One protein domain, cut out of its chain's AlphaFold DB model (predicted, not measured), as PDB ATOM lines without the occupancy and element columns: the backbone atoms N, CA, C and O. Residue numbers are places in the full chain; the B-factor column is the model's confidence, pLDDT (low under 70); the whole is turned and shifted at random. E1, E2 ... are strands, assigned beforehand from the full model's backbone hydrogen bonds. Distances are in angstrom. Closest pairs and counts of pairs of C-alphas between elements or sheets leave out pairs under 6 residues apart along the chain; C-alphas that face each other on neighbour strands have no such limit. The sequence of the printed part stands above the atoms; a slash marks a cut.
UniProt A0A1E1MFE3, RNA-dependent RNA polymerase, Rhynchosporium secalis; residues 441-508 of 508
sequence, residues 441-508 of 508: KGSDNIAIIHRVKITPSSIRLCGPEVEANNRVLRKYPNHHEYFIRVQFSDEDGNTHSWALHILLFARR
ATOM      1  N   LYS A 441     148.744 175.298 209.970       48.22
ATOM      2  CA  LYS A 441     148.835 176.736 210.260       48.22
ATOM      3  C   LYS A 441     149.380 177.522 209.065       48.22
ATOM      4  O   LYS A 441     150.556 177.837 209.016       48.22
ATOM      5  N   GLY A 442     148.462 177.880 208.166       54.12
ATOM      6  CA  GLY A 442     148.473 179.070 207.314       54.12
ATOM      7  C   GLY A 442     149.615 179.161 206.304       54.12
ATOM      8  O   GLY A 442     150.766 179.355 206.660       54.12
ATOM      9  N   SER A 443     149.294 179.142 205.010       57.22
ATOM     10  CA  SER A 443     150.268 179.568 204.004       57.22
ATOM     11  C   SER A 443     150.696 181.020 204.270       57.22
ATOM     12  O   SER A 443     149.817 181.879 204.385       57.22
ATOM     13  N   ASP A 444     152.000 181.315 204.228       64.25
ATOM     14  CA  ASP A 444     152.607 182.664 204.342       64.25
ATOM     15  C   ASP A 444     152.055 183.711 203.346       64.25
ATOM     16  O   ASP A 444     152.421 184.886 203.365       64.25
ATOM     17  N   ASN A 445     151.169 183.301 202.438       73.88
ATOM     18  CA  ASN A 445     150.550 184.123 201.404       73.88
ATOM     19  C   ASN A 445     149.150 184.642 201.759       73.88
ATOM     20  O   ASN A 445     148.498 185.229 200.894       73.88
ATOM     21  N   ILE A 446     148.689 184.451 202.994       80.94
ATOM     22  CA  ILE A 446     147.354 184.852 203.441       80.94
ATOM     23  C   ILE A 446     147.448 185.922 204.536       80.94
ATOM     24  O   ILE A 446     148.270 185.816 205.441       80.94
ATOM     25  N   ALA A 447     146.570 186.922 204.464       80.75
ATOM     26  CA  ALA A 447     146.340 187.926 205.497       80.75
ATOM     27  C   ALA A 447     144.894 187.882 205.996       80.75
ATOM     28  O   ALA A 447     143.968 187.613 205.232       80.75
ATOM     29  N   ILE A 448     144.697 188.186 207.278       83.50
ATOM     30  CA  ILE A 448     143.379 188.302 207.911       83.50
ATOM     31  C   ILE A 448     143.131 189.784 208.202       83.50
ATOM     32  O   ILE A 448     143.771 190.353 209.083       83.50
ATOM     33  N   ILE A 449     142.233 190.420 207.444       86.56
ATOM     34  CA  ILE A 449     142.076 191.886 207.430       86.56
ATOM     35  C   ILE A 449     140.621 192.281 207.682       86.56
ATOM     36  O   ILE A 449     139.688 191.679 207.148       86.56
ATOM     37  N   HIS A 450     140.416 193.312 208.504       89.56
ATOM     38  CA  HIS A 450     139.096 193.904 208.726       89.56
ATOM     39  C   HIS A 450     138.673 194.743 207.524       89.56
ATOM     40  O   HIS A 450     139.490 195.443 206.924       89.56
ATOM     41  N   ARG A 451     137.385 194.720 207.184       90.31
ATOM     42  CA  ARG A 451     136.846 195.493 206.062       90.31
ATOM     43  C   ARG A 451     135.780 196.467 206.533       90.31
ATOM     44  O   ARG A 451     134.938 196.123 207.347       90.31
ATOM     45  N   VAL A 452     135.775 197.663 205.973       91.56
ATOM     46  CA  VAL A 452     134.754 198.685 206.174       91.56
ATOM     47  C   VAL A 452     134.096 198.951 204.835       91.56
ATOM     48  O   VAL A 452     134.775 199.312 203.873       91.56
ATOM     49  N   LYS A 453     132.781 198.758 204.766       91.12
ATOM     50  CA  LYS A 453     131.985 199.133 203.599       91.12
ATOM     51  C   LYS A 453     131.293 200.457 203.879       91.12
ATOM     52  O   LYS A 453     130.502 200.557 204.810       91.12
ATOM     53  N   ILE A 454     131.610 201.461 203.081       91.75
ATOM     54  CA  ILE A 454     130.988 202.776 203.125       91.75
ATOM     55  C   ILE A 454     129.882 202.788 202.077       91.75
ATOM     56  O   ILE A 454     130.128 202.557 200.892       91.75
ATOM     57  N   THR A 455     128.672 203.055 202.541       91.50
ATOM     58  CA  THR A 455     127.471 203.263 201.727       91.50
ATOM     59  C   THR A 455     127.031 204.715 201.864       91.50
ATOM     60  O   THR A 455     127.503 205.382 202.789       91.50
ATOM     61  N   PRO A 456     126.137 205.229 201.000       92.56
ATOM     62  CA  PRO A 456     125.615 206.580 201.164       92.56
ATOM     63  C   PRO A 456     125.130 206.850 202.592       92.56
ATOM     64  O   PRO A 456     125.461 207.886 203.152       92.56
ATOM     65  N   SER A 457     124.420 205.899 203.205       92.62
ATOM     66  CA  SER A 457     123.754 206.126 204.495       92.62
ATOM     67  C   SER A 457     124.453 205.501 205.709       92.62
ATOM     68  O   SER A 457     124.045 205.747 206.843       92.62
ATOM     69  N   SER A 458     125.463 204.646 205.512       90.19
ATOM     70  CA  SER A 458     126.031 203.830 206.599       90.19
ATOM     71  C   SER A 458     127.499 203.442 206.406       90.19
ATOM     72  O   SER A 458     127.978 203.293 205.279       90.19
ATOM     73  N   ILE A 459     128.188 203.205 207.526       90.75
ATOM     74  CA  ILE A 459     129.514 202.582 207.595       90.75
ATOM     75  C   ILE A 459     129.332 201.184 208.194       90.75
ATOM     76  O   ILE A 459     129.015 201.049 209.372       90.75
ATOM     77  N   ARG A 460     129.531 200.141 207.389       90.25
ATOM     78  CA  ARG A 460     129.338 198.740 207.784       90.25
ATOM     79  C   ARG A 460     130.670 198.083 208.106       90.25
ATOM     80  O   ARG A 460     131.581 198.052 207.272       90.25
ATOM     81  N   LEU A 461     130.769 197.501 209.294       91.75
ATOM     82  CA  LEU A 461     131.966 196.805 209.761       91.75
ATOM     83  C   LEU A 461     131.906 195.333 209.329       91.75
ATOM     84  O   LEU A 461     130.948 194.627 209.613       91.75
ATOM     85  N   CYS A 462     132.909 194.844 208.607       88.69
ATOM     86  CA  CYS A 462     132.946 193.512 207.996       88.69
ATOM     87  C   CYS A 462     134.232 192.753 208.356       88.69
ATOM     88  O   CYS A 462     135.279 193.339 208.640       88.69
ATOM     89  N   GLY A 463     134.159 191.426 208.263       82.19
ATOM     90  CA  GLY A 463     135.300 190.547 208.483       82.19
ATOM     91  C   GLY A 463     135.651 190.328 209.963       82.19
ATOM     92  O   GLY A 463     134.791 190.480 210.831       82.19
ATOM     93  N   PRO A 464     136.896 189.931 210.266       85.69
ATOM     94  CA  PRO A 464     138.027 189.904 209.351       85.69
ATOM     95  C   PRO A 464     137.927 188.790 208.301       85.69
ATOM     96  O   PRO A 464     137.432 187.687 208.568       85.69
ATOM     97  N   GLU A 465     138.378 189.108 207.093       85.12
ATOM     98  CA  GLU A 465     138.338 188.238 205.921       85.12
ATOM     99  C   GLU A 465     139.736 187.795 205.516       85.12
ATOM    100  O   GLU A 465     140.729 188.472 205.778       85.12
ATOM    101  N   VAL A 466     139.779 186.618 204.901       84.81
ATOM    102  CA  VAL A 466     140.995 185.999 204.388       84.81
ATOM    103  C   VAL A 466     141.283 186.609 203.019       84.81
ATOM    104  O   VAL A 466     140.487 186.454 202.095       84.81
ATOM    105  N   GLU A 467     142.410 187.299 202.886       82.31
ATOM    106  CA  GLU A 467     142.861 187.917 201.638       82.31
ATOM    107  C   GLU A 467     144.255 187.413 201.249       82.31
ATOM    108  O   GLU A 467     145.067 187.041 202.097       82.31
ATOM    109  N   ALA A 468     144.556 187.414 199.950       83.94
ATOM    110  CA  ALA A 468     145.901 187.118 199.470       83.94
ATOM    111  C   ALA A 468     146.855 188.286 199.766       83.94
ATOM    112  O   ALA A 468     146.514 189.460 199.592       83.94
ATOM    113  N   ASN A 469     148.089 187.964 200.146       81.19
ATOM    114  CA  ASN A 469     149.102 188.958 200.464       81.19
ATOM    115  C   ASN A 469     149.459 189.831 199.252       81.19
ATOM    116  O   ASN A 469     150.031 189.373 198.258       81.19
ATOM    117  N   ASN A 470     149.199 191.134 199.369       85.62
ATOM    118  CA  ASN A 470     149.694 192.137 198.430       85.62
ATOM    119  C   ASN A 470     151.123 192.592 198.802       85.62
ATOM    120  O   ASN A 470     151.664 192.244 199.852       85.62
ATOM    121  N   ARG A 471     151.761 193.396 197.936       83.94
ATOM    122  CA  ARG A 471     153.156 193.842 198.134       83.94
ATOM    123  C   ARG A 471     153.373 194.620 199.442       83.94
ATOM    124  O   ARG A 471     154.488 194.596 199.951       83.94
ATOM    125  N   VAL A 472     152.349 195.294 199.970       85.25
ATOM    126  CA  VAL A 472     152.414 196.003 201.258       85.25
ATOM    127  C   VAL A 472     152.324 195.006 202.409       85.25
ATOM    128  O   VAL A 472     153.199 195.005 203.264       85.25
ATOM    129  N   LEU A 473     151.348 194.097 202.392       84.62
ATOM    130  CA  LEU A 473     151.143 193.101 203.454       84.62
ATOM    131  C   LEU A 473     152.333 192.147 203.616       84.62
ATOM    132  O   LEU A 473     152.677 191.777 204.735       84.62
ATOM    133  N   ARG A 474     153.038 191.832 202.518       84.88
ATOM    134  CA  ARG A 474     154.298 191.065 202.562       84.88
ATOM    135  C   ARG A 474     155.429 191.774 203.315       84.88
ATOM    136  O   ARG A 474     156.329 191.102 203.799       84.88
ATOM    137  N   LYS A 475     155.407 193.110 203.425       86.06
ATOM    138  CA  LYS A 475     156.380 193.864 204.240       86.06
ATOM    139  C   LYS A 475     156.054 193.824 205.737       86.06
ATOM    140  O   LYS A 475     156.915 194.163 206.540       86.06
ATOM    141  N   TYR A 476     154.837 193.420 206.100       84.69
ATOM    142  CA  TYR A 476     154.318 193.451 207.466       84.69
ATOM    143  C   TYR A 476     153.647 192.115 207.847       84.69
ATOM    144  O   TYR A 476     152.479 192.119 208.230       84.69
ATOM    145  N   PRO A 477     154.349 190.967 207.755       79.62
ATOM    146  CA  PRO A 477     153.745 189.631 207.856       79.62
ATOM    147  C   PRO A 477     153.041 189.341 209.194       79.62
ATOM    148  O   PRO A 477     152.072 188.597 209.212       79.62
ATOM    149  N   ASN A 478     153.484 189.966 210.291       80.81
ATOM    150  CA  ASN A 478     152.929 189.771 211.641       80.81
ATOM    151  C   ASN A 478     152.115 190.973 212.149       80.81
ATOM    152  O   ASN A 478     151.971 191.132 213.353       80.81
ATOM    153  N   HIS A 479     151.695 191.872 211.254       82.25
ATOM    154  CA  HIS A 479     151.015 193.123 211.619       82.25
ATOM    155  C   HIS A 479     149.784 193.378 210.733       82.25
ATOM    156  O   HIS A 479     149.400 194.527 210.502       82.25
ATOM    157  N   HIS A 480     149.183 192.321 210.175       82.44
ATOM    158  CA  HIS A 480     148.005 192.427 209.303       82.44
ATOM    159  C   HIS A 480     146.789 193.004 210.032       82.44
ATOM    160  O   HIS A 480     145.961 193.670 209.416       82.44
ATOM    161  N   GLU A 481     146.723 192.825 211.349       77.06
ATOM    162  CA  GLU A 481     145.679 193.341 212.227       77.06
ATOM    163  C   GLU A 481     145.629 194.874 212.305       77.06
ATOM    164  O   GLU A 481     144.591 195.423 212.673       77.06
ATOM    165  N   TYR A 482     146.714 195.557 211.922       82.06
ATOM    166  CA  TYR A 482     146.784 197.019 211.831       82.06
ATOM    167  C   TYR A 482     146.342 197.552 210.469       82.06
ATOM    168  O   TYR A 482     146.403 198.755 210.231       82.06
ATOM    169  N   PHE A 483     145.914 196.687 209.553       85.69
ATOM    170  CA  PHE A 483     145.395 197.111 208.264       85.69
ATOM    171  C   PHE A 483     143.878 196.975 208.208       85.69
ATOM    172  O   PHE A 483     143.278 196.057 208.769       85.69
ATOM    173  N   ILE A 484     143.255 197.902 207.485       87.81
ATOM    174  CA  ILE A 484     141.819 197.902 207.233       87.81
ATOM    175  C   ILE A 484     141.550 198.157 205.757       87.81
ATOM    176  O   ILE A 484     142.169 199.019 205.127       87.81
ATOM    177  N   ARG A 485     140.632 197.377 205.191       88.44
ATOM    178  CA  ARG A 485     140.190 197.491 203.805       88.44
ATOM    179  C   ARG A 485     138.955 198.376 203.757       88.44
ATOM    180  O   ARG A 485     137.938 198.019 204.332       88.44
ATOM    181  N   VAL A 486     139.006 199.492 203.049       89.75
ATOM    182  CA  VAL A 486     137.830 200.340 202.818       89.75
ATOM    183  C   VAL A 486     137.272 200.048 201.432       89.75
ATOM    184  O   VAL A 486     138.034 199.944 200.471       89.75
ATOM    185  N   GLN A 487     135.957 199.880 201.336       88.81
ATOM    186  CA  GLN A 487     135.222 199.651 200.095       88.81
ATOM    187  C   GLN A 487     134.027 200.600 200.041       88.81
ATOM    188  O   GLN A 487     133.300 200.716 201.020       88.81
ATOM    189  N   PHE A 488     133.791 201.221 198.891       88.69
ATOM    190  CA  PHE A 488     132.595 202.025 198.645       88.69
ATOM    191  C   PHE A 488     131.601 201.212 197.808       88.69
ATOM    192  O   PHE A 488     131.978 200.645 196.780       88.69
ATOM    193  N   SER A 489     130.352 201.127 198.253       88.50
ATOM    194  CA  SER A 489     129.263 200.449 197.536       88.50
ATOM    195  C   SER A 489     127.936 201.150 197.804       88.50
ATOM    196  O   SER A 489     127.839 201.953 198.726       88.50
ATOM    197  N   ASP A 490     126.903 200.849 197.024       87.44
ATOM    198  CA  ASP A 490     125.536 201.201 197.436       87.44
ATOM    199  C   ASP A 490     125.079 200.259 198.577       87.44
ATOM    200  O   ASP A 490     125.789 199.296 198.903       87.44
ATOM    201  N   GLU A 491     123.945 200.540 199.231       87.12
ATOM    202  CA  GLU A 491     123.468 199.731 200.369       87.12
ATOM    203  C   GLU A 491     123.255 198.262 199.989       87.12
ATOM    204  O   GLU A 491     123.680 197.386 200.735       87.12
ATOM    205  N   ASP A 492     122.763 198.003 198.773       79.88
ATOM    206  CA  ASP A 492     122.533 196.659 198.221       79.88
ATOM    207  C   ASP A 492     123.829 195.868 197.938       79.88
ATOM    208  O   ASP A 492     123.796 194.726 197.472       79.88
ATOM    209  N   GLY A 493     124.990 196.466 198.214       72.62
ATOM    210  CA  GLY A 493     126.301 195.877 197.990       72.62
ATOM    211  C   GLY A 493     126.771 195.951 196.539       72.62
ATOM    212  O   GLY A 493     127.879 195.481 196.256       72.62
ATOM    213  N   ASN A 494     125.998 196.562 195.630       69.38
ATOM    214  CA  ASN A 494     126.461 196.793 194.271       69.38
ATOM    215  C   ASN A 494     127.647 197.756 194.297       69.38
ATOM    216  O   ASN A 494     127.575 198.916 194.718       69.38
ATOM    217  N   THR A 495     128.776 197.244 193.821       55.75
ATOM    218  CA  THR A 495     129.948 198.054 193.529       55.75
ATOM    219  C   THR A 495     129.764 198.609 192.130       55.75
ATOM    220  O   THR A 495     129.807 197.879 191.143       55.75
ATOM    221  N   HIS A 496     129.543 199.918 192.021       51.47
ATOM    222  CA  HIS A 496     129.779 200.583 190.745       51.47
ATOM    223  C   HIS A 496     131.247 200.323 190.355       51.47
ATOM    224  O   HIS A 496     132.093 200.216 191.241       51.47
ATOM    225  N   SER A 497     131.535 200.206 189.052       37.84
ATOM    226  CA  SER A 497     132.801 199.781 188.400       37.84
ATOM    227  C   SER A 497     134.125 200.408 188.903       37.84
ATOM    228  O   SER A 497     135.196 200.077 188.397       37.84
ATOM    229  N   TRP A 498     134.080 201.291 189.893       38.72
ATOM    230  CA  TRP A 498     135.200 201.937 190.562       38.72
ATOM    231  C   TRP A 498     135.204 201.540 192.040       38.72
ATOM    232  O   TRP A 498     134.978 202.366 192.923       38.72
ATOM    233  N   ALA A 499     135.425 200.256 192.331       38.91
ATOM    234  CA  ALA A 499     135.651 199.814 193.701       38.91
ATOM    235  C   ALA A 499     136.997 200.383 194.178       38.91
ATOM    236  O   ALA A 499     138.059 199.793 193.969       38.91
ATOM    237  N   LEU A 500     136.964 201.576 194.779       46.22
ATOM    238  CA  LEU A 500     138.137 202.168 195.400       46.22
ATOM    239  C   LEU A 500     138.439 201.369 196.663       46.22
ATOM    240  O   LEU A 500     137.787 201.516 197.695       46.22
ATOM    241  N   HIS A 501     139.414 200.481 196.542       55.03
ATOM    242  CA  HIS A 501     139.903 199.688 197.647       55.03
ATOM    243  C   HIS A 501     141.106 200.374 198.279       55.03
ATOM    244  O   HIS A 501     142.218 200.301 197.753       55.03
ATOM    245  N   ILE A 502     140.891 201.016 199.422       67.38
ATOM    246  CA  ILE A 502     141.971 201.659 200.174       67.38
ATOM    247  C   ILE A 502     142.398 200.717 201.294       67.38
ATOM    248  O   ILE A 502     141.560 200.192 202.024       67.38
ATOM    249  N   LEU A 503     143.703 200.483 201.413       57.38
ATOM    250  CA  LEU A 503     144.289 199.838 202.580       57.38
ATOM    251  C   LEU A 503     144.815 200.943 203.499       57.38
ATOM    252  O   LEU A 503     145.753 201.645 203.125       57.38
ATOM    253  N   LEU A 504     144.197 201.124 204.663       65.69
ATOM    254  CA  LEU A 504     144.635 202.108 205.655       65.69
ATOM    255  C   LEU A 504     145.387 201.409 206.788       65.69
ATOM    256  O   LEU A 504     145.076 200.270 207.133       65.69
ATOM    257  N   PHE A 505     146.368 202.106 207.362       48.19
ATOM    258  CA  PHE A 505     147.055 201.686 208.579       48.19
ATOM    259  C   PHE A 505     146.304 202.256 209.790       48.19
ATOM    260  O   PHE A 505     146.260 203.471 209.980       48.19
ATOM    261  N   ALA A 506     145.692 201.389 210.586       54.25
ATOM    262  CA  ALA A 506     145.022 201.731 211.831       54.25
ATOM    263  C   ALA A 506     146.058 201.725 212.964       54.25
ATOM    264  O   ALA A 506     146.385 200.676 213.514       54.25
ATOM    265  N   ARG A 507     146.612 202.893 213.302       37.19
ATOM    266  CA  ARG A 507     147.432 203.053 214.510       37.19
ATOM    267  C   ARG A 507     146.503 203.370 215.683       37.19
ATOM    268  O   ARG A 507     145.611 204.199 215.525       37.19
ATOM    269  N   ARG A 508     146.700 202.695 216.817       42.72
ATOM    270  CA  ARG A 508     146.168 203.161 218.101       42.72
ATOM    271  C   ARG A 508     146.874 204.431 218.540       42.72
ATOM    272  O   ARG A 508     148.104 204.505 218.305       42.72
TER     273      ARG A 508
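What this domain is: This is residues 441 to 508 of the 508 residues of the protein "RNA-dependent RNA polymerase" of Rhynchosporium secalis (UniProt A0A1E1MFE3). One strongly twisted sheet of four strands, in which the long hairpin E1 and E2 stands beside the shorter hairpin E3 and E4, with two long loops at its ends. The 68 printed residues hold no named helix; the mixed sheet runs E2, E1, E3, E4. It is all strand by class, though 29 residues are in named elements, under half. The whole is only just compact, close to loose, with a radius of gyration of the C-alphas of 12.9 A and spans of 36 by 27 by 20 A.

Where its parts are: E1, residues 446 to 454, begins at C-alpha (147.354, 184.852, 203.441) and is 24.3 A long. E2, residues 459 to 468, is 24.0 A long and bends by 64 degrees at residue 464. E3 is residues 483 to 488; E4, residues 502 to 505, ends at C-alpha (147.055, 201.686, 208.579).

How they stand to each other: E2 is antiparallel to E1, with N 462 and O 451 2.7 A apart. E1 and E3 are parallel, with N 452 and O 485 2.7 A apart. E3 and E4 are antiparallel, with N 486 and O 502 2.8 A apart. E2 and E4 are apart.

The domain as a whole: The printed part has no cut. The links E2 to E3 and E3 to E4 are long. Residues 441 to 444 and 494 to 508 are under pLDDT 70.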